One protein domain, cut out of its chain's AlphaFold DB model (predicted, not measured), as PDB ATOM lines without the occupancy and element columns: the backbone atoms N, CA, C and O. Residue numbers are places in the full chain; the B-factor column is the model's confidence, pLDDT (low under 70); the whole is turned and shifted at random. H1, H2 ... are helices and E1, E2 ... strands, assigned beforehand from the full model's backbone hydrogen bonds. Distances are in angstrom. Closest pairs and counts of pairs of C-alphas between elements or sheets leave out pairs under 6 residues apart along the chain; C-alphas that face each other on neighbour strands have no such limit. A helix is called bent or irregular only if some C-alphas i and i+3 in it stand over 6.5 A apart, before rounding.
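What this domain is: This is residues 484 to 533 and 680 to 750 of the 1144 residues of an uncharacterized protein of Arachidicoccus sp. B3-10 (UniProt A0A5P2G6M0). A small twisted sheet of four short strands, E3 E1 E2 E4, has helix H3 over one face, while two short helices, H1 and H2, touch each other well away from the sheet, and a separate two-stranded hairpin, E5 and E6, has one end near H3. H4 follows H3 almost at once, and much of the rest is loop, with short pairings tying residues 680 to 681 to E5 and residues 745 to 746 to E4. The printed part has 121 residues, with four named helices and six named strands in the order E1 H1 E2 E3 H2 H3 H4 E4 E5 E6; the class is mixed, helices and strands, and under half of the residues are in named elements. The larger sheet is mixed, with E3 parallel to E1 and the other neighbours antiparallel. The whole is compact, with a radius of gyration of the C-alphas of 14.6 A, and the C-alphas span 44 by 33 by 19 A.

Where its parts are: In the larger sheet, E3 is residues 518 to 520, E1 is residues 484 to 486, beginning at C-alpha 484 (392.090, 448.690, 380.344), E2 is residues 506 to 509, 10.3 A long, and E4 is residues 718 to 724, 17.3 A long from first to last C-alpha. H3, residues 696 to 702, is 9.9 A long and begins at C-alpha 696 (391.766, 448.112, 369.973). H4, residues 704 to 710, is 10.0 A long. H1 is residues 496 to 500, and H2 is residues 529 to 533. In the smaller sheet, E5 is residues 731 to 734, 10.1 A long, and E6 is residues 737 to 740, 10.0 A long, ending at C-alpha 740 (382.194, 450.440, 366.527).

How they stand to each other: E1 and E2 are antiparallel at 162 degrees, with N 486 and O 506 2.8 A apart, within hydrogen-bond range. E2 and E4 are antiparallel at 144 degrees, with N 507 and O 723 2.8 A apart. E3 and E1 are parallel at 19 degrees, with N 485 and O 519 3.1 A apart. E3 and E4 are the edge strands. The sheet is strongly twisted, but only just: its C-alphas lie up to 4.3 A off the best plane. H3 is on the sheet at a height of 9.1 A, over E1 and only just over E2, on which 3 of its C-alphas fall; on the local plane its line stands at 34 degrees to E1, slantwise to the strands. The closest C-alphas of E1 and H3 are those of Ser 486 and Pro 696, 5.2 A apart. H4 is not on the sheet, and H3 and H4 meet only through their link. The closest C-alphas of H3 and E6 are those of Lys 697 and Ser 740, 7.7 A apart. E5 and E6 form a hairpin, antiparallel at 166 degrees, with N 732 and O 739 2.9 A apart. H1 and H2 touch, the closest C-alphas being those of Gly 498 and Phe 530, 6.3 A apart; neither is on the sheet. H1 is neither bent nor irregular, but only just: C-alphas 496 and 499 are 6.3 A apart. In H2, H3 and H4 every O i to N i+4 pair is within hydrogen-bond range; in H1 0 of 1 is, and 1 of its 2 O i to N i+3 pairs.

The domain as a whole: The two C-alphas farthest apart are those of Asp 494 and Gln 713, 45.8 A. Residues 534 to 679 are not printed, and C-alphas 533 and 680 are 19.0 A apart across this cut, which falls in the link from H2 to H3. Of the links that are printed whole, none is long. Residues 680 to 695 hold no named element. The mean pLDDT of the printed part is 91.4, and no printed residue is under 70.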
ATOM      1  N   ILE A 484     391.379 449.498 381.344       96.19
ATOM      2  CA  ILE A 484     392.090 448.690 380.344       96.19
ATOM      3  C   ILE A 484     392.778 449.625 379.364       96.19
ATOM      4  O   ILE A 484     392.116 450.477 378.770       96.19
ATOM      5  N   ASN A 485     394.057 449.381 379.103       96.06
ATOM      6  CA  ASN A 485     394.752 449.989 377.976       96.06
ATOM      7  C   ASN A 485     394.877 448.953 376.860       96.06
ATOM      8  O   ASN A 485     395.360 447.849 377.088       96.06
ATOM      9  N   SER A 486     394.445 449.301 375.653       95.88
ATOM     10  CA  SER A 486     394.443 448.427 374.472       95.88
ATOM     11  C   SER A 486     394.959 449.173 373.245       95.88
ATOM     12  O   SER A 486     395.054 450.400 373.256       95.88
ATOM     13  N   GLY A 487     395.278 448.441 372.185       95.00
ATOM     14  CA  GLY A 487     395.777 448.980 370.929       95.00
ATOM     15  C   GLY A 487     397.285 448.841 370.792       95.00
ATOM     16  O   GLY A 487     397.855 447.786 371.076       95.00
ATOM     17  N   TYR A 488     397.921 449.902 370.310       95.00
ATOM     18  CA  TYR A 488     399.318 449.911 369.878       95.00
ATOM     19  C   TYR A 488     400.018 451.183 370.369       95.00
ATOM     20  O   TYR A 488     399.327 452.132 370.750       95.00
ATOM     21  N   PRO A 489     401.363 451.231 370.365       90.56
ATOM     22  CA  PRO A 489     402.099 452.412 370.801       90.56
ATOM     23  C   PRO A 489     401.689 453.647 369.992       90.56
ATOM     24  O   PRO A 489     401.604 453.578 368.765       90.56
ATOM     25  N   ALA A 490     401.455 454.773 370.666       83.31
ATOM     26  CA  ALA A 490     401.126 456.035 370.011       83.31
ATOM     27  C   ALA A 490     402.246 456.462 369.047       83.31
ATOM     28  O   ALA A 490     403.429 456.334 369.364       83.31
ATOM     29  N   GLN A 491     401.872 456.947 367.865       81.75
ATOM     30  CA  GLN A 491     402.793 457.427 366.832       81.75
ATOM     31  C   GLN A 491     402.297 458.765 366.315       81.75
ATOM     32  O   GLN A 491     401.112 458.880 366.004       81.75
ATOM     33  N   ASP A 492     403.187 459.736 366.155       81.12
ATOM     34  CA  ASP A 492     402.886 461.010 365.510       81.12
ATOM     35  C   ASP A 492     403.390 460.997 364.068       81.12
ATOM     36  O   ASP A 492     404.499 460.555 363.782       81.12
ATOM     37  N   TYR A 493     402.537 461.447 363.148       81.00
ATOM     38  CA  TYR A 493     402.861 461.528 361.728       81.00
ATOM     39  C   TYR A 493     402.639 462.964 361.273       81.00
ATOM     40  O   TYR A 493     401.585 463.534 361.561       81.00
ATOM     41  N   ASP A 494     403.582 463.501 360.504       78.50
ATOM     42  CA  ASP A 494     403.432 464.814 359.864       78.50
ATOM     43  C   ASP A 494     402.391 464.791 358.725       78.50
ATOM     44  O   ASP A 494     401.861 465.829 358.327       78.50
ATOM     45  N   ALA A 495     402.058 463.596 358.220       81.25
ATOM     46  CA  ALA A 495     401.059 463.374 357.178       81.25
ATOM     47  C   ALA A 495     399.616 463.540 357.697       81.25
ATOM     48  O   ALA A 495     399.232 462.992 358.739       81.25
ATOM     49  N   LYS A 496     398.763 464.229 356.926       84.06
ATOM     50  CA  LYS A 496     397.368 464.557 357.303       84.06
ATOM     51  C   LYS A 496     396.482 463.320 357.470       84.06
ATOM     52  O   LYS A 496     395.531 463.336 358.254       84.06
ATOM     53  N   SER A 497     396.786 462.254 356.743       83.12
ATOM     54  CA  SER A 497     396.094 460.968 356.724       83.12
ATOM     55  C   SER A 497     396.392 460.157 357.979       83.12
ATOM     56  O   SER A 497     395.578 459.325 358.371       83.12
ATOM     57  N   GLY A 498     397.479 460.480 358.691       82.31
ATOM     58  CA  GLY A 498     397.830 459.863 359.967       82.31
ATOM     59  C   GLY A 498     396.764 460.034 361.056       82.31
ATOM     60  O   GLY A 498     396.751 459.265 362.010       82.31
ATOM     61  N   LYS A 499     395.827 460.988 360.920       85.06
ATOM     62  CA  LYS A 499     394.679 461.149 361.838       85.06
ATOM     63  C   LYS A 499     393.621 460.043 361.713       85.06
ATOM     64  O   LYS A 499     392.816 459.872 362.628       85.06
ATOM     65  N   TYR A 500     393.592 459.341 360.579       87.69
ATOM     66  CA  TYR A 500     392.679 458.223 360.325       87.69
ATOM     67  C   TYR A 500     393.260 456.880 360.775       87.69
ATOM     68  O   TYR A 500     392.587 455.859 360.633       87.69
ATOM     69  N   GLU A 501     394.467 456.872 361.350       90.31
ATOM     70  CA  GLU A 501     395.036 455.679 361.965       90.31
ATOM     71  C   GLU A 501     394.154 455.220 363.130       90.31
ATOM     72  O   GLU A 501     393.827 455.998 364.026       90.31
ATOM     73  N   PHE A 502     393.726 453.962 363.081       91.62
ATOM     74  CA  PHE A 502     392.766 453.381 364.021       91.62
ATOM     75  C   PHE A 502     393.411 452.373 364.971       91.62
ATOM     76  O   PHE A 502     392.828 452.083 366.022       91.62
ATOM     77  N   ASN A 503     394.604 451.880 364.631       93.69
ATOM     78  CA  ASN A 503     395.439 451.038 365.476       93.69
ATOM     79  C   ASN A 503     396.346 451.921 366.345       93.69
ATOM     80  O   ASN A 503     397.564 451.921 366.209       93.69
ATOM     81  N   SER A 504     395.721 452.680 367.246       92.50
ATOM     82  CA  SER A 504     396.375 453.520 368.256       92.50
ATOM     83  C   SER A 504     395.971 453.087 369.664       92.50
ATOM     84  O   SER A 504     395.095 452.237 369.832       92.50
ATOM     85  N   GLU A 505     396.557 453.704 370.685       93.94
ATOM     86  CA  GLU A 505     396.161 453.480 372.072       93.94
ATOM     87  C   GLU A 505     394.697 453.884 372.329       93.94
ATOM     88  O   GLU A 505     394.212 454.913 371.844       93.94
ATOM     89  N   ALA A 506     393.999 453.036 373.088       94.75
ATOM     90  CA  ALA A 506     392.643 453.230 373.579       94.75
ATOM     91  C   ALA A 506     392.551 452.820 375.055       94.75
ATOM     92  O   ALA A 506     392.970 451.720 375.430       94.75
ATOM     93  N   VAL A 507     391.952 453.691 375.867       96.00
ATOM     94  CA  VAL A 507     391.741 453.500 377.303       96.00
ATOM     95  C   VAL A 507     390.258 453.284 377.568       96.00
ATOM     96  O   VAL A 507     389.415 454.087 377.164       96.00
ATOM     97  N   TRP A 508     389.944 452.213 378.287       96.44
ATOM     98  CA  TRP A 508     388.590 451.825 378.664       96.44
ATOM     99  C   TRP A 508     388.429 451.870 380.177       96.44
ATOM    100  O   TRP A 508     389.341 451.488 380.908       96.44
ATOM    101  N   THR A 509     387.253 452.274 380.646       96.19
ATOM    102  CA  THR A 509     386.875 452.236 382.062       96.19
ATOM    103  C   THR A 509     385.887 451.104 382.315       96.19
ATOM    104  O   THR A 509     384.952 450.883 381.541       96.19
ATOM    105  N   LEU A 510     386.125 450.373 383.403       95.12
ATOM    106  CA  LEU A 510     385.285 449.285 383.892       95.12
ATOM    107  C   LEU A 510     384.359 449.803 384.999       95.12
ATOM    108  O   LEU A 510     384.696 450.777 385.673       95.12
ATOM    109  N   PRO A 511     383.232 449.122 385.258       93.19
ATOM    110  CA  PRO A 511     382.290 449.479 386.319       93.19
ATOM    111  C   PRO A 511     382.788 449.079 387.725       93.19
ATOM    112  O   PRO A 511     382.019 448.618 388.561       93.19
ATOM    113  N   VAL A 512     384.087 449.224 388.000       90.75
ATOM    114  CA  VAL A 512     384.722 448.858 389.274       90.75
ATOM    115  C   VAL A 512     385.284 450.116 389.925       90.75
ATOM    116  O   VAL A 512     386.140 450.784 389.353       90.75
ATOM    117  N   THR A 513     384.820 450.434 391.134       87.81
ATOM    118  CA  THR A 513     385.228 451.642 391.880       87.81
ATOM    119  C   THR A 513     386.038 451.341 393.138       87.81
ATOM    120  O   THR A 513     386.528 452.258 393.788       87.81
ATOM    121  N   THR A 514     386.145 450.071 393.526       84.00
ATOM    122  CA  THR A 514     386.772 449.644 394.786       84.00
ATOM    123  C   THR A 514     388.290 449.511 394.699       84.00
ATOM    124  O   THR A 514     388.950 449.502 395.734       84.00
ATOM    125  N   VAL A 515     388.848 449.405 393.488       85.75
ATOM    126  CA  VAL A 515     390.289 449.254 393.242       85.75
ATOM    127  C   VAL A 515     390.749 450.164 392.106       85.75
ATOM    128  O   VAL A 515     390.018 450.379 391.143       85.75
ATOM    129  N   GLU A 516     391.985 450.655 392.198       89.25
ATOM    130  CA  GLU A 516     392.659 451.417 391.141       89.25
ATOM    131  C   GLU A 516     393.808 450.580 390.568       89.25
ATOM    132  O   GLU A 516     394.917 450.555 391.101       89.25
ATOM    133  N   LYS A 517     393.523 449.828 389.501       91.50
ATOM    134  CA  LYS A 517     394.467 448.927 388.828       91.50
ATOM    135  C   LYS A 517     394.207 448.927 387.324       91.50
ATOM    136  O   LYS A 517     393.072 448.748 386.883       91.50
ATOM    137  N   ASN A 518     395.280 449.053 386.549       92.62
ATOM    138  CA  ASN A 518     395.228 449.045 385.092       92.62
ATOM    139  C   ASN A 518     395.554 447.661 384.523       92.62
ATOM    140  O   ASN A 518     396.577 447.073 384.873       92.62
ATOM    141  N   TYR A 519     394.725 447.179 383.601       93.56
ATOM    142  CA  TYR A 519     395.009 445.999 382.795       93.56
ATOM    143  C   TYR A 519     395.554 446.427 381.427       93.56
ATOM    144  O   TYR A 519     394.799 446.770 380.519       93.56
ATOM    145  N   ASP A 520     396.882 446.450 381.293       93.94
ATOM    146  CA  ASP A 520     397.551 446.864 380.056       93.94
ATOM    147  C   ASP A 520     397.701 445.683 379.091       93.94
ATOM    148  O   ASP A 520     398.535 444.796 379.280       93.94
ATOM    149  N   ILE A 521     396.880 445.688 378.045       94.50
ATOM    150  CA  ILE A 521     396.941 444.757 376.919       94.50
ATOM    151  C   ILE A 521     397.415 445.457 375.646       94.50
ATOM    152  O   ILE A 521     397.195 444.933 374.565       94.50
ATOM    153  N   ARG A 522     398.056 446.631 375.717       94.81
ATOM    154  CA  ARG A 522     398.629 447.257 374.516       94.81
ATOM    155  C   ARG A 522     399.750 446.395 373.954       94.81
ATOM    156  O   ARG A 522     400.608 445.915 374.698       94.81
ATOM    157  N   SER A 523     399.766 446.249 372.635       95.94
ATOM    158  CA  SER A 523     400.871 445.629 371.909       95.94
ATOM    159  C   SER A 523     402.151 446.458 372.049       95.94
ATOM    160  O   SER A 523     402.099 447.687 372.093       95.94
ATOM    161  N   LYS A 524     403.310 445.792 372.095       94.94
ATOM    162  CA  LYS A 524     404.632 446.443 372.034       94.94
ATOM    163  C   LYS A 524     405.085 446.666 370.598       94.94
ATOM    164  O   LYS A 524     405.771 447.641 370.311       94.94
ATOM    165  N   TYR A 525     404.663 445.792 369.693       95.12
ATOM    166  CA  TYR A 525     404.839 445.975 368.261       95.12
ATOM    167  C   TYR A 525     403.818 446.953 367.706       95.12
ATOM    168  O   TYR A 525     402.749 447.139 368.286       95.12
ATOM    169  N   ARG A 526     404.141 447.536 366.557       93.19
ATOM    170  CA  ARG A 526     403.295 448.468 365.818       93.19
ATOM    171  C   ARG A 526     402.289 447.726 364.941       93.19
ATOM    172  O   ARG A 526     402.607 446.683 364.383       93.19
ATOM    173  N   GLY A 527     401.075 448.254 364.826       92.06
ATOM    174  CA  GLY A 527     400.003 447.685 363.996       92.06
ATOM    175  C   GLY A 527     399.386 448.689 363.024       92.06
ATOM    176  O   GLY A 527     398.391 448.367 362.376       92.06
ATOM    177  N   ASP A 528     399.942 449.898 362.940       89.88
ATOM    178  CA  ASP A 528     399.421 450.996 362.133       89.88
ATOM    179  C   ASP A 528     399.461 450.693 360.632       89.88
ATOM    180  O   ASP A 528     400.483 450.276 360.092       89.88
ATOM    181  N   ALA A 529     398.333 450.905 359.953       88.75
ATOM    182  CA  ALA A 529     398.216 450.671 358.517       88.75
ATOM    183  C   ALA A 529     398.798 451.845 357.717       88.75
ATOM    184  O   ALA A 529     399.539 451.637 356.759       88.75
ATOM    185  N   PHE A 530     398.506 453.086 358.119       88.00
ATOM    186  CA  PHE A 530     398.978 454.270 357.398       88.00
ATOM    187  C   PHE A 530     400.470 454.527 357.619       88.00
ATOM    188  O   PHE A 530     401.148 454.951 356.689       88.00
ATOM    189  N   GLY A 531     401.013 454.237 358.806       86.94
ATOM    190  CA  GLY A 531     402.449 454.422 359.031       86.94
ATOM    191  C   GLY A 531     403.316 453.436 358.248       86.94
ATOM    192  O   GLY A 531     404.371 453.840 357.760       86.94
ATOM    193  N   ILE A 532     402.849 452.203 358.009       87.31
ATOM    194  CA  ILE A 532     403.493 451.290 357.048       87.31
ATOM    195  C   ILE A 532     403.474 451.898 355.637       87.31
ATOM    196  O   ILE A 532     404.495 451.877 354.949       87.31
ATOM    197  N   GLU A 533     402.358 452.489 355.201       86.06
ATOM    198  CA  GLU A 533     402.282 453.151 353.888       86.06
ATOM    199  C   GLU A 533     403.205 454.371 353.781       86.06
ATOM    200  O   GLU A 533     403.789 454.588 352.722       86.06
ATOM    201  N   ILE A 680     382.693 449.807 355.699       92.44
ATOM    202  CA  ILE A 680     383.716 450.307 356.617       92.44
ATOM    203  C   ILE A 680     383.683 451.841 356.567       92.44
ATOM    204  O   ILE A 680     383.753 452.435 355.499       92.44
ATOM    205  N   ASN A 681     383.473 452.478 357.718       92.12
ATOM    206  CA  ASN A 681     383.347 453.931 357.860       92.12
ATOM    207  C   ASN A 681     384.412 454.454 358.827       92.12
ATOM    208  O   ASN A 681     384.918 453.697 359.651       92.12
ATOM    209  N   GLY A 682     384.718 455.753 358.759       87.31
ATOM    210  CA  GLY A 682     385.746 456.381 359.600       87.31
ATOM    211  C   GLY A 682     387.167 456.271 359.036       87.31
ATOM    212  O   GLY A 682     388.108 456.707 359.688       87.31
ATOM    213  N   VAL A 683     387.329 455.733 357.828       88.31
ATOM    214  CA  VAL A 683     388.588 455.676 357.066       88.31
ATOM    215  C   VAL A 683     388.427 456.412 355.736       88.31
ATOM    216  O   VAL A 683     387.303 456.706 355.328       88.31
ATOM    217  N   LEU A 684     389.543 456.732 355.076       82.31
ATOM    218  CA  LEU A 684     389.535 457.427 353.783       82.31
ATOM    219  C   LEU A 684     388.932 456.575 352.657       82.31
ATOM    220  O   LEU A 684     388.216 457.105 351.810       82.31
ATOM    221  N   ASP A 685     389.218 455.273 352.664       84.25
ATOM    222  CA  ASP A 685     388.771 454.310 351.659       84.25
ATOM    223  C   ASP A 685     388.803 452.870 352.221       84.25
ATOM    224  O   ASP A 685     389.418 452.599 353.255       84.25
ATOM    225  N   ASN A 686     388.150 451.934 351.527       84.25
ATOM    226  CA  ASN A 686     388.047 450.526 351.915       84.25
ATOM    227  C   ASN A 686     389.323 449.700 351.634       84.25
ATOM    228  O   ASN A 686     389.349 448.507 351.925       84.25
ATOM    229  N   THR A 687     390.371 450.299 351.063       87.62
ATOM    230  CA  THR A 687     391.675 449.655 350.799       87.62
ATOM    231  C   THR A 687     392.587 449.552 352.024       87.62
ATOM    232  O   THR A 687     393.682 448.998 351.913       87.62
ATOM    233  N   VAL A 688     392.148 450.025 353.195       89.81
ATOM    234  CA  VAL A 688     392.861 449.832 354.469       89.81
ATOM    235  C   VAL A 688     392.986 448.344 354.839       89.81
ATOM    236  O   VAL A 688     392.160 447.518 354.453       89.81
ATOM    237  N   TYR A 689     394.020 448.005 355.607       92.50
ATOM    238  CA  TYR A 689     394.305 446.657 356.122       92.50
ATOM    239  C   TYR A 689     394.638 446.720 357.623       92.50
ATOM    240  O   TYR A 689     394.530 447.784 358.223       92.50
ATOM    241  N   ASN A 690     394.999 445.596 358.255       93.81
ATOM    242  CA  ASN A 690     395.195 445.490 359.715       93.81
ATOM    243  C   ASN A 690     393.933 445.817 360.541       93.81
ATOM    244  O   ASN A 690     394.022 446.322 361.659       93.81
ATOM    245  N   VAL A 691     392.743 445.521 360.010       92.94
ATOM    246  CA  VAL A 691     391.467 445.773 360.702       92.94
ATOM    247  C   VAL A 691     391.009 444.536 361.477       92.94
ATOM    248  O   VAL A 691     390.614 444.622 362.640       92.94
ATOM    249  N   GLU A 692     391.039 443.368 360.836       91.31
ATOM    250  CA  GLU A 692     390.565 442.114 361.416       91.31
ATOM    251  C   GLU A 692     391.466 441.714 362.583       91.31
ATOM    252  O   GLU A 692     392.689 441.739 362.463       91.31
ATOM    253  N   ASP A 693     390.845 441.353 363.707       88.44
ATOM    254  CA  ASP A 693     391.474 440.886 364.953       88.44
ATOM    255  C   ASP A 693     392.393 441.905 365.671       88.44
ATOM    256  O   ASP A 693     392.586 441.806 366.875       88.44
ATOM    257  N   MET A 694     392.883 442.937 364.978       93.56
ATOM    258  CA  MET A 694     393.933 443.845 365.456       93.56
ATOM    259  C   MET A 694     393.422 445.112 366.154       93.56
ATOM    260  O   MET A 694     394.054 445.580 367.098       93.56
ATOM    261  N   THR A 695     392.282 445.669 365.734       94.75
ATOM    262  CA  THR A 695     391.796 446.966 366.250       94.75
ATOM    263  C   THR A 695     391.594 446.962 367.776       94.75
ATOM    264  O   THR A 695     391.123 445.942 368.292       94.75
ATOM    265  N   PRO A 696     391.825 448.075 368.504       95.00
ATOM    266  CA  PRO A 696     391.766 448.112 369.973       95.00
ATOM    267  C   PRO A 696     390.473 447.539 370.570       95.00
ATOM    268  O   PRO A 696     390.508 446.766 371.528       95.00
ATOM    269  N   LYS A 697     389.316 447.816 369.952       94.94
ATOM    270  CA  LYS A 697     388.039 447.215 370.363       94.94
ATOM    271  C   LYS A 697     388.038 445.687 370.291       94.94
ATOM    272  O   LYS A 697     387.507 445.019 371.175       94.94
ATOM    273  N   ARG A 698     388.599 445.121 369.221       94.56
ATOM    274  CA  ARG A 698     388.675 443.668 369.008       94.56
ATOM    275  C   ARG A 698     389.619 443.006 370.005       94.56
ATOM    276  O   ARG A 698     389.278 441.930 370.478       94.56
ATOM    277  N   GLN A 699     390.708 443.673 370.388       95.38
ATOM    278  CA  GLN A 699     391.590 443.218 371.468       95.38
ATOM    279  C   GLN A 699     390.823 443.095 372.796       95.38
ATOM    280  O   GLN A 699     390.845 442.045 373.436       95.38
ATOM    281  N   VAL A 700     390.025 444.105 373.171       95.69
ATOM    282  CA  VAL A 700     389.155 444.022 374.364       95.69
ATOM    283  C   VAL A 700     388.165 442.855 374.262       95.69
ATOM    284  O   VAL A 700     387.994 442.103 375.221       95.69
ATOM    285  N   LEU A 701     387.540 442.663 373.096       95.00
ATOM    286  CA  LEU A 701     386.609 441.553 372.867       95.00
ATOM    287  C   LEU A 701     387.296 440.177 372.920       95.00
ATOM    288  O   LEU A 701     386.695 439.231 373.430       95.00
ATOM    289  N   ALA A 702     388.539 440.054 372.446       94.50
ATOM    290  CA  ALA A 702     389.329 438.823 372.526       94.50
ATOM    291  C   ALA A 702     389.647 438.435 373.981       94.50
ATOM    292  O   ALA A 702     389.649 437.257 374.335       94.50
ATOM    293  N   HIS A 703     389.818 439.431 374.855       95.12
ATOM    294  CA  HIS A 703     389.963 439.248 376.301       95.12
ATOM    295  C   HIS A 703     388.614 439.132 377.038       95.12
ATOM    296  O   HIS A 703     388.583 439.068 378.268       95.12
ATOM    297  N   GLY A 704     387.489 439.075 376.316       94.75
ATOM    298  CA  GLY A 704     386.144 439.157 376.883       94.75
ATOM    299  C   GLY A 704     385.829 438.096 377.944       94.75
ATOM    300  O   GLY A 704     385.209 438.426 378.948       94.75
ATOM    301  N   ASN A 705     386.300 436.856 377.784       93.19
ATOM    302  CA  ASN A 705     386.115 435.789 378.782       93.19
ATOM    303  C   ASN A 705     386.846 436.075 380.106       93.19
ATOM    304  O   ASN A 705     386.319 435.823 381.189       93.19
ATOM    305  N   TYR A 706     388.056 436.631 380.032       92.56
ATOM    306  CA  TYR A 706     388.829 437.050 381.197       92.56
ATOM    307  C   TYR A 706     388.147 438.237 381.886       92.56
ATOM    308  O   TYR A 706     387.886 438.189 383.085       92.56
ATOM    309  N   LEU A 707     387.741 439.254 381.120       94.31
ATOM    310  CA  LEU A 707     387.050 440.433 381.649       94.31
ATOM    311  C   LEU A 707     385.688 440.087 382.275       94.31
ATOM    312  O   LEU A 707     385.376 440.565 383.364       94.31
ATOM    313  N   ARG A 708     384.905 439.197 381.650       93.94
ATOM    314  CA  ARG A 708     383.634 438.704 382.204       93.94
ATOM    315  C   ARG A 708     383.826 437.899 383.491       93.94
ATOM    316  O   ARG A 708     382.916 437.870 384.310       93.94
ATOM    317  N   SER A 709     384.994 437.286 383.694       92.56
ATOM    318  CA  SER A 709     385.337 436.604 384.954       92.56
ATOM    319  C   SER A 709     385.522 437.605 386.097       92.56
ATOM    320  O   SER A 709     384.996 437.408 387.187       92.56
ATOM    321  N   LEU A 710     386.218 438.716 385.834       91.69
ATOM    322  CA  LEU A 710     386.431 439.788 386.815       91.69
ATOM    323  C   LEU A 710     385.130 440.530 387.149       91.69
ATOM    324  O   LEU A 710     384.882 440.875 388.299       91.69
ATOM    325  N   LEU A 711     384.290 440.746 386.136       92.31
ATOM    326  CA  LEU A 711     383.034 441.493 386.231       92.31
ATOM    327  C   LEU A 711     381.811 440.584 386.388       92.31
ATOM    328  O   LEU A 711     380.689 440.998 386.107       92.31
ATOM    329  N   TYR A 712     382.005 439.340 386.829       90.88
ATOM    330  CA  TYR A 712     380.950 438.324 386.848       90.88
ATOM    331  C   TYR A 712     379.699 438.761 387.634       90.88
ATOM    332  O   TYR A 712     378.574 438.446 387.247       90.88
ATOM    333  N   GLN A 713     379.885 439.534 388.710       89.12
ATOM    334  CA  GLN A 713     378.801 440.068 389.544       89.12
ATOM    335  C   GLN A 713     378.133 441.337 388.977       89.12
ATOM    336  O   GLN A 713     377.122 441.779 389.517       89.12
ATOM    337  N   LEU A 714     378.655 441.905 387.884       91.88
ATOM    338  CA  LEU A 714     378.197 443.152 387.258       91.88
ATOM    339  C   LEU A 714     377.711 442.924 385.809       91.88
ATOM    340  O   LEU A 714     378.157 443.602 384.882       91.88
ATOM    341  N   PRO A 715     376.800 441.963 385.551       91.00
ATOM    342  CA  PRO A 715     376.478 441.530 384.189       91.00
ATOM    343  C   PRO A 715     375.764 442.602 383.351       91.00
ATOM    344  O   PRO A 715     375.844 442.573 382.124       91.00
ATOM    345  N   SER A 716     375.042 443.523 383.995       93.88
ATOM    346  CA  SER A 716     374.267 444.570 383.308       93.88
ATOM    347  C   SER A 716     375.067 445.848 383.059       93.88
ATOM    348  O   SER A 716     374.628 446.694 382.280       93.88
ATOM    349  N   ASP A 717     376.221 445.990 383.706       96.12
ATOM    350  CA  ASP A 717     377.069 447.160 383.550       96.12
ATOM    351  C   ASP A 717     377.877 447.090 382.253       96.12
ATOM    352  O   ASP A 717     377.884 446.084 381.535       96.12
ATOM    353  N   SER A 718     378.521 448.205 381.911       95.12
ATOM    354  CA  SER A 718     379.214 448.361 380.636       95.12
ATOM    355  C   SER A 718     380.665 448.789 380.802       95.12
ATOM    356  O   SER A 718     380.998 449.593 381.669       95.12
ATOM    357  N   ILE A 719     381.513 448.284 379.910       95.88
ATOM    358  CA  ILE A 719     382.868 448.769 379.668       95.88
ATOM    359  C   ILE A 719     382.765 449.923 378.671       95.88
ATOM    360  O   ILE A 719     382.246 449.756 377.561       95.88
ATOM    361  N   THR A 720     383.243 451.101 379.060       96.19
ATOM    362  CA  THR A 720     383.103 452.335 378.275       96.19
ATOM    363  C   THR A 720     384.453 452.829 377.783       96.19
ATOM    364  O   THR A 720     385.428 452.788 378.530       96.19
ATOM    365  N   LEU A 721     384.518 453.322 376.545       95.75
ATOM    366  CA  LEU A 721     385.715 453.998 376.045       95.75
ATOM    367  C   LEU A 721     385.864 455.349 376.756       95.75
ATOM    368  O   LEU A 721     384.936 456.156 376.740       95.75
ATOM    369  N   SER A 722     387.030 455.589 377.343       93.44
ATOM    370  CA  SER A 722     387.339 456.819 378.077       93.44
ATOM    371  C   SER A 722     388.131 457.789 377.210       93.44
ATOM    372  O   SER A 722     387.799 458.970 377.133       93.44
ATOM    373  N   SER A 723     389.144 457.284 376.507       93.00
ATOM    374  CA  SER A 723     389.915 458.053 375.531       93.00
ATOM    375  C   SER A 723     390.509 457.144 374.461       93.00
ATOM    376  O   SER A 723     390.739 455.957 374.686       93.00
ATOM    377  N   LYS A 724     390.780 457.712 373.286       89.06
ATOM    378  CA  LYS A 724     391.535 457.066 372.212       89.06
ATOM    379  C   LYS A 724     392.367 458.123 371.501       89.06
ATOM    380  O   LYS A 724     391.837 459.189 371.188       89.06
ATOM    381  N   ASP A 725     393.632 457.820 371.238       82.50
ATOM    382  CA  ASP A 725     394.572 458.795 370.676       82.50
ATOM    383  C   ASP A 725     394.181 459.221 369.258       82.50
ATOM    384  O   ASP A 725     394.212 460.407 368.923       82.50
ATOM    385  N   LYS A 726     393.799 458.254 368.414       84.56
ATOM    386  CA  LYS A 726     393.455 458.479 367.007       84.56
ATOM    387  C   LYS A 726     392.251 457.652 366.569       84.56
ATOM    388  O   LYS A 726     391.935 456.606 367.130       84.56
ATOM    389  N   ASN A 727     391.539 458.188 365.580       85.25
ATOM    390  CA  ASN A 727     390.374 457.604 364.917       85.25
ATOM    391  C   ASN A 727     389.471 456.686 365.777       85.25
ATOM    392  O   ASN A 727     389.412 455.462 365.615       85.25
ATOM    393  N   GLN A 728     388.685 457.297 366.662       87.38
ATOM    394  CA  GLN A 728     387.617 456.612 367.408       87.38
ATOM    395  C   GLN A 728     386.353 456.325 366.580       87.38
ATOM    396  O   GLN A 728     385.426 455.688 367.072       87.38
ATOM    397  N   ASN A 729     386.295 456.807 365.336       91.88
ATOM    398  CA  ASN A 729     385.093 456.770 364.503       91.88
ATOM    399  C   ASN A 729     385.065 455.579 363.535       91.88
ATOM    400  O   ASN A 729     384.168 455.509 362.694       91.88
ATOM    401  N   LEU A 730     386.035 454.661 363.623       93.56
ATOM    402  CA  LEU A 730     386.036 453.450 362.812       93.56
ATOM    403  C   LEU A 730     384.816 452.586 363.163       93.56
ATOM    404  O   LEU A 730     384.632 452.164 364.310       93.56
ATOM    405  N   VAL A 731     384.011 452.286 362.143       95.06
ATOM    406  CA  VAL A 731     382.864 451.377 362.236       95.06
ATOM    407  C   VAL A 731     382.939 450.366 361.107       95.06
ATOM    408  O   VAL A 731     383.027 450.731 359.937       95.06
ATOM    409  N   THR A 732     382.850 449.087 361.455       95.12
ATOM    410  CA  THR A 732     382.909 447.975 360.499       95.12
ATOM    411  C   THR A 732     381.648 447.129 360.581       95.12
ATOM    412  O   THR A 732     381.158 446.852 361.675       95.12
ATOM    413  N   ILE A 733     381.125 446.709 359.426       93.62
ATOM    414  CA  ILE A 733     380.013 445.756 359.324       93.62
ATOM    415  C   ILE A 733     380.474 444.563 358.493       93.62
ATOM    416  O   ILE A 733     380.707 444.693 357.291       93.62
ATOM    417  N   LEU A 734     380.595 443.399 359.132       92.25
ATOM    418  CA  LEU A 734     381.000 442.146 358.493       92.25
ATOM    419  C   LEU A 734     380.006 441.046 358.860       92.25
ATOM    420  O   LEU A 734     379.759 440.808 360.040       92.25
ATOM    421  N   ASN A 735     379.424 440.376 357.861       90.88
ATOM    422  CA  ASN A 735     378.446 439.294 358.060       90.88
ATOM    423  C   ASN A 735     377.291 439.666 359.018       90.88
ATOM    424  O   ASN A 735     376.854 438.849 359.824       90.88
ATOM    425  N   GLY A 736     376.822 440.920 358.971       87.88
ATOM    426  CA  GLY A 736     375.761 441.436 359.847       87.88
ATOM    427  C   GLY A 736     376.200 441.821 361.268       87.88
ATOM    428  O   GLY A 736     375.391 442.369 362.011       87.88
ATOM    429  N   LYS A 737     377.465 441.590 361.650       89.62
ATOM    430  CA  LYS A 737     378.034 442.045 362.926       89.62
ATOM    431  C   LYS A 737     378.634 443.440 362.765       89.62
ATOM    432  O   LYS A 737     379.547 443.630 361.961       89.62
ATOM    433  N   THR A 738     378.143 444.391 363.553       94.31
ATOM    434  CA  THR A 738     378.682 445.755 363.630       94.31
ATOM    435  C   THR A 738     379.672 445.864 364.785       94.31
ATOM    436  O   THR A 738     379.351 445.484 365.907       94.31
ATOM    437  N   ILE A 739     380.862 446.400 364.520       94.12
ATOM    438  CA  ILE A 739     381.858 446.747 365.541       94.12
ATOM    439  C   ILE A 739     382.182 448.231 365.381       94.12
ATOM    440  O   ILE A 739     382.673 448.641 364.326       94.12
ATOM    441  N   SER A 740     381.884 449.010 366.422       94.62
ATOM    442  CA  SER A 740     382.194 450.440 366.527       94.62
ATOM    443  C   SER A 740     383.258 450.645 367.597       94.62
ATOM    444  O   SER A 740     383.074 450.204 368.733       94.62
ATOM    445  N   GLU A 741     384.355 451.319 367.253       93.00
ATOM    446  CA  GLU A 741     385.484 451.536 368.172       93.00
ATOM    447  C   GLU A 741     385.110 452.358 369.413       93.00
ATOM    448  O   GLU A 741     385.722 452.189 370.458       93.00
ATOM    449  N   ASN A 742     384.092 453.214 369.329       93.75
ATOM    450  CA  ASN A 742     383.642 454.074 370.430       93.75
ATOM    451  C   ASN A 742     382.415 453.551 371.198       93.75
ATOM    452  O   ASN A 742     381.955 454.213 372.126       93.75
ATOM    453  N   ALA A 743     381.851 452.403 370.810       94.25
ATOM    454  CA  ALA A 743     380.676 451.865 371.490       94.25
ATOM    455  C   ALA A 743     381.052 451.276 372.854       94.25
ATOM    456  O   ALA A 743     382.149 450.742 373.024       94.25
ATOM    457  N   SER A 744     380.136 451.323 373.817       95.00
ATOM    458  CA  SER A 744     380.267 450.595 375.084       95.00
ATOM    459  C   SER A 744     379.939 449.111 374.890       95.00
ATOM    460  O   SER A 744     379.052 448.788 374.104       95.00
ATOM    461  N   GLU A 745     380.625 448.215 375.605       94.81
ATOM    462  CA  GLU A 745     380.240 446.793 375.670       94.81
ATOM    463  C   GLU A 745     379.546 446.482 376.982       94.81
ATOM    464  O   GLU A 745     380.068 446.819 378.040       94.81
ATOM    465  N   ILE A 746     378.428 445.766 376.920       94.88
ATOM    466  CA  ILE A 746     377.784 445.215 378.113       94.88
ATOM    467  C   ILE A 746     378.584 443.990 378.568       94.88
ATOM    468  O   ILE A 746     378.959 443.144 377.759       94.88
ATOM    469  N   VAL A 747     378.821 443.847 379.870       94.31
ATOM    470  CA  VAL A 747     379.612 442.729 380.414       94.31
ATOM    471  C   VAL A 747     379.025 441.370 380.015       94.31
ATOM    472  O   VAL A 747     379.753 440.465 379.608       94.31
ATOM    473  N   ASN A 748     377.699 441.223 380.062       93.88
ATOM    474  CA  ASN A 748     377.033 439.970 379.711       93.88
ATOM    475  C   ASN A 748     377.046 439.625 378.207       93.88
ATOM    476  O   ASN A 748     376.702 438.498 377.861       93.88
ATOM    477  N   SER A 749     377.428 440.546 377.308       93.12
ATOM    478  CA  SER A 749     377.603 440.228 375.879       93.12
ATOM    479  C   SER A 749     378.998 439.698 375.535       93.12
ATOM    480  O   SER A 749     379.225 439.280 374.399       93.12
ATOM    481  N   LEU A 750     379.932 439.704 376.492       94.19
ATOM    482  CA  LEU A 750     381.267 439.132 376.332       94.19
ATOM    483  C   LEU A 750     381.234 437.594 376.362       94.19
ATOM    484  O   LEU A 750     380.288 436.977 376.861       94.19
TER     485      LEU A 750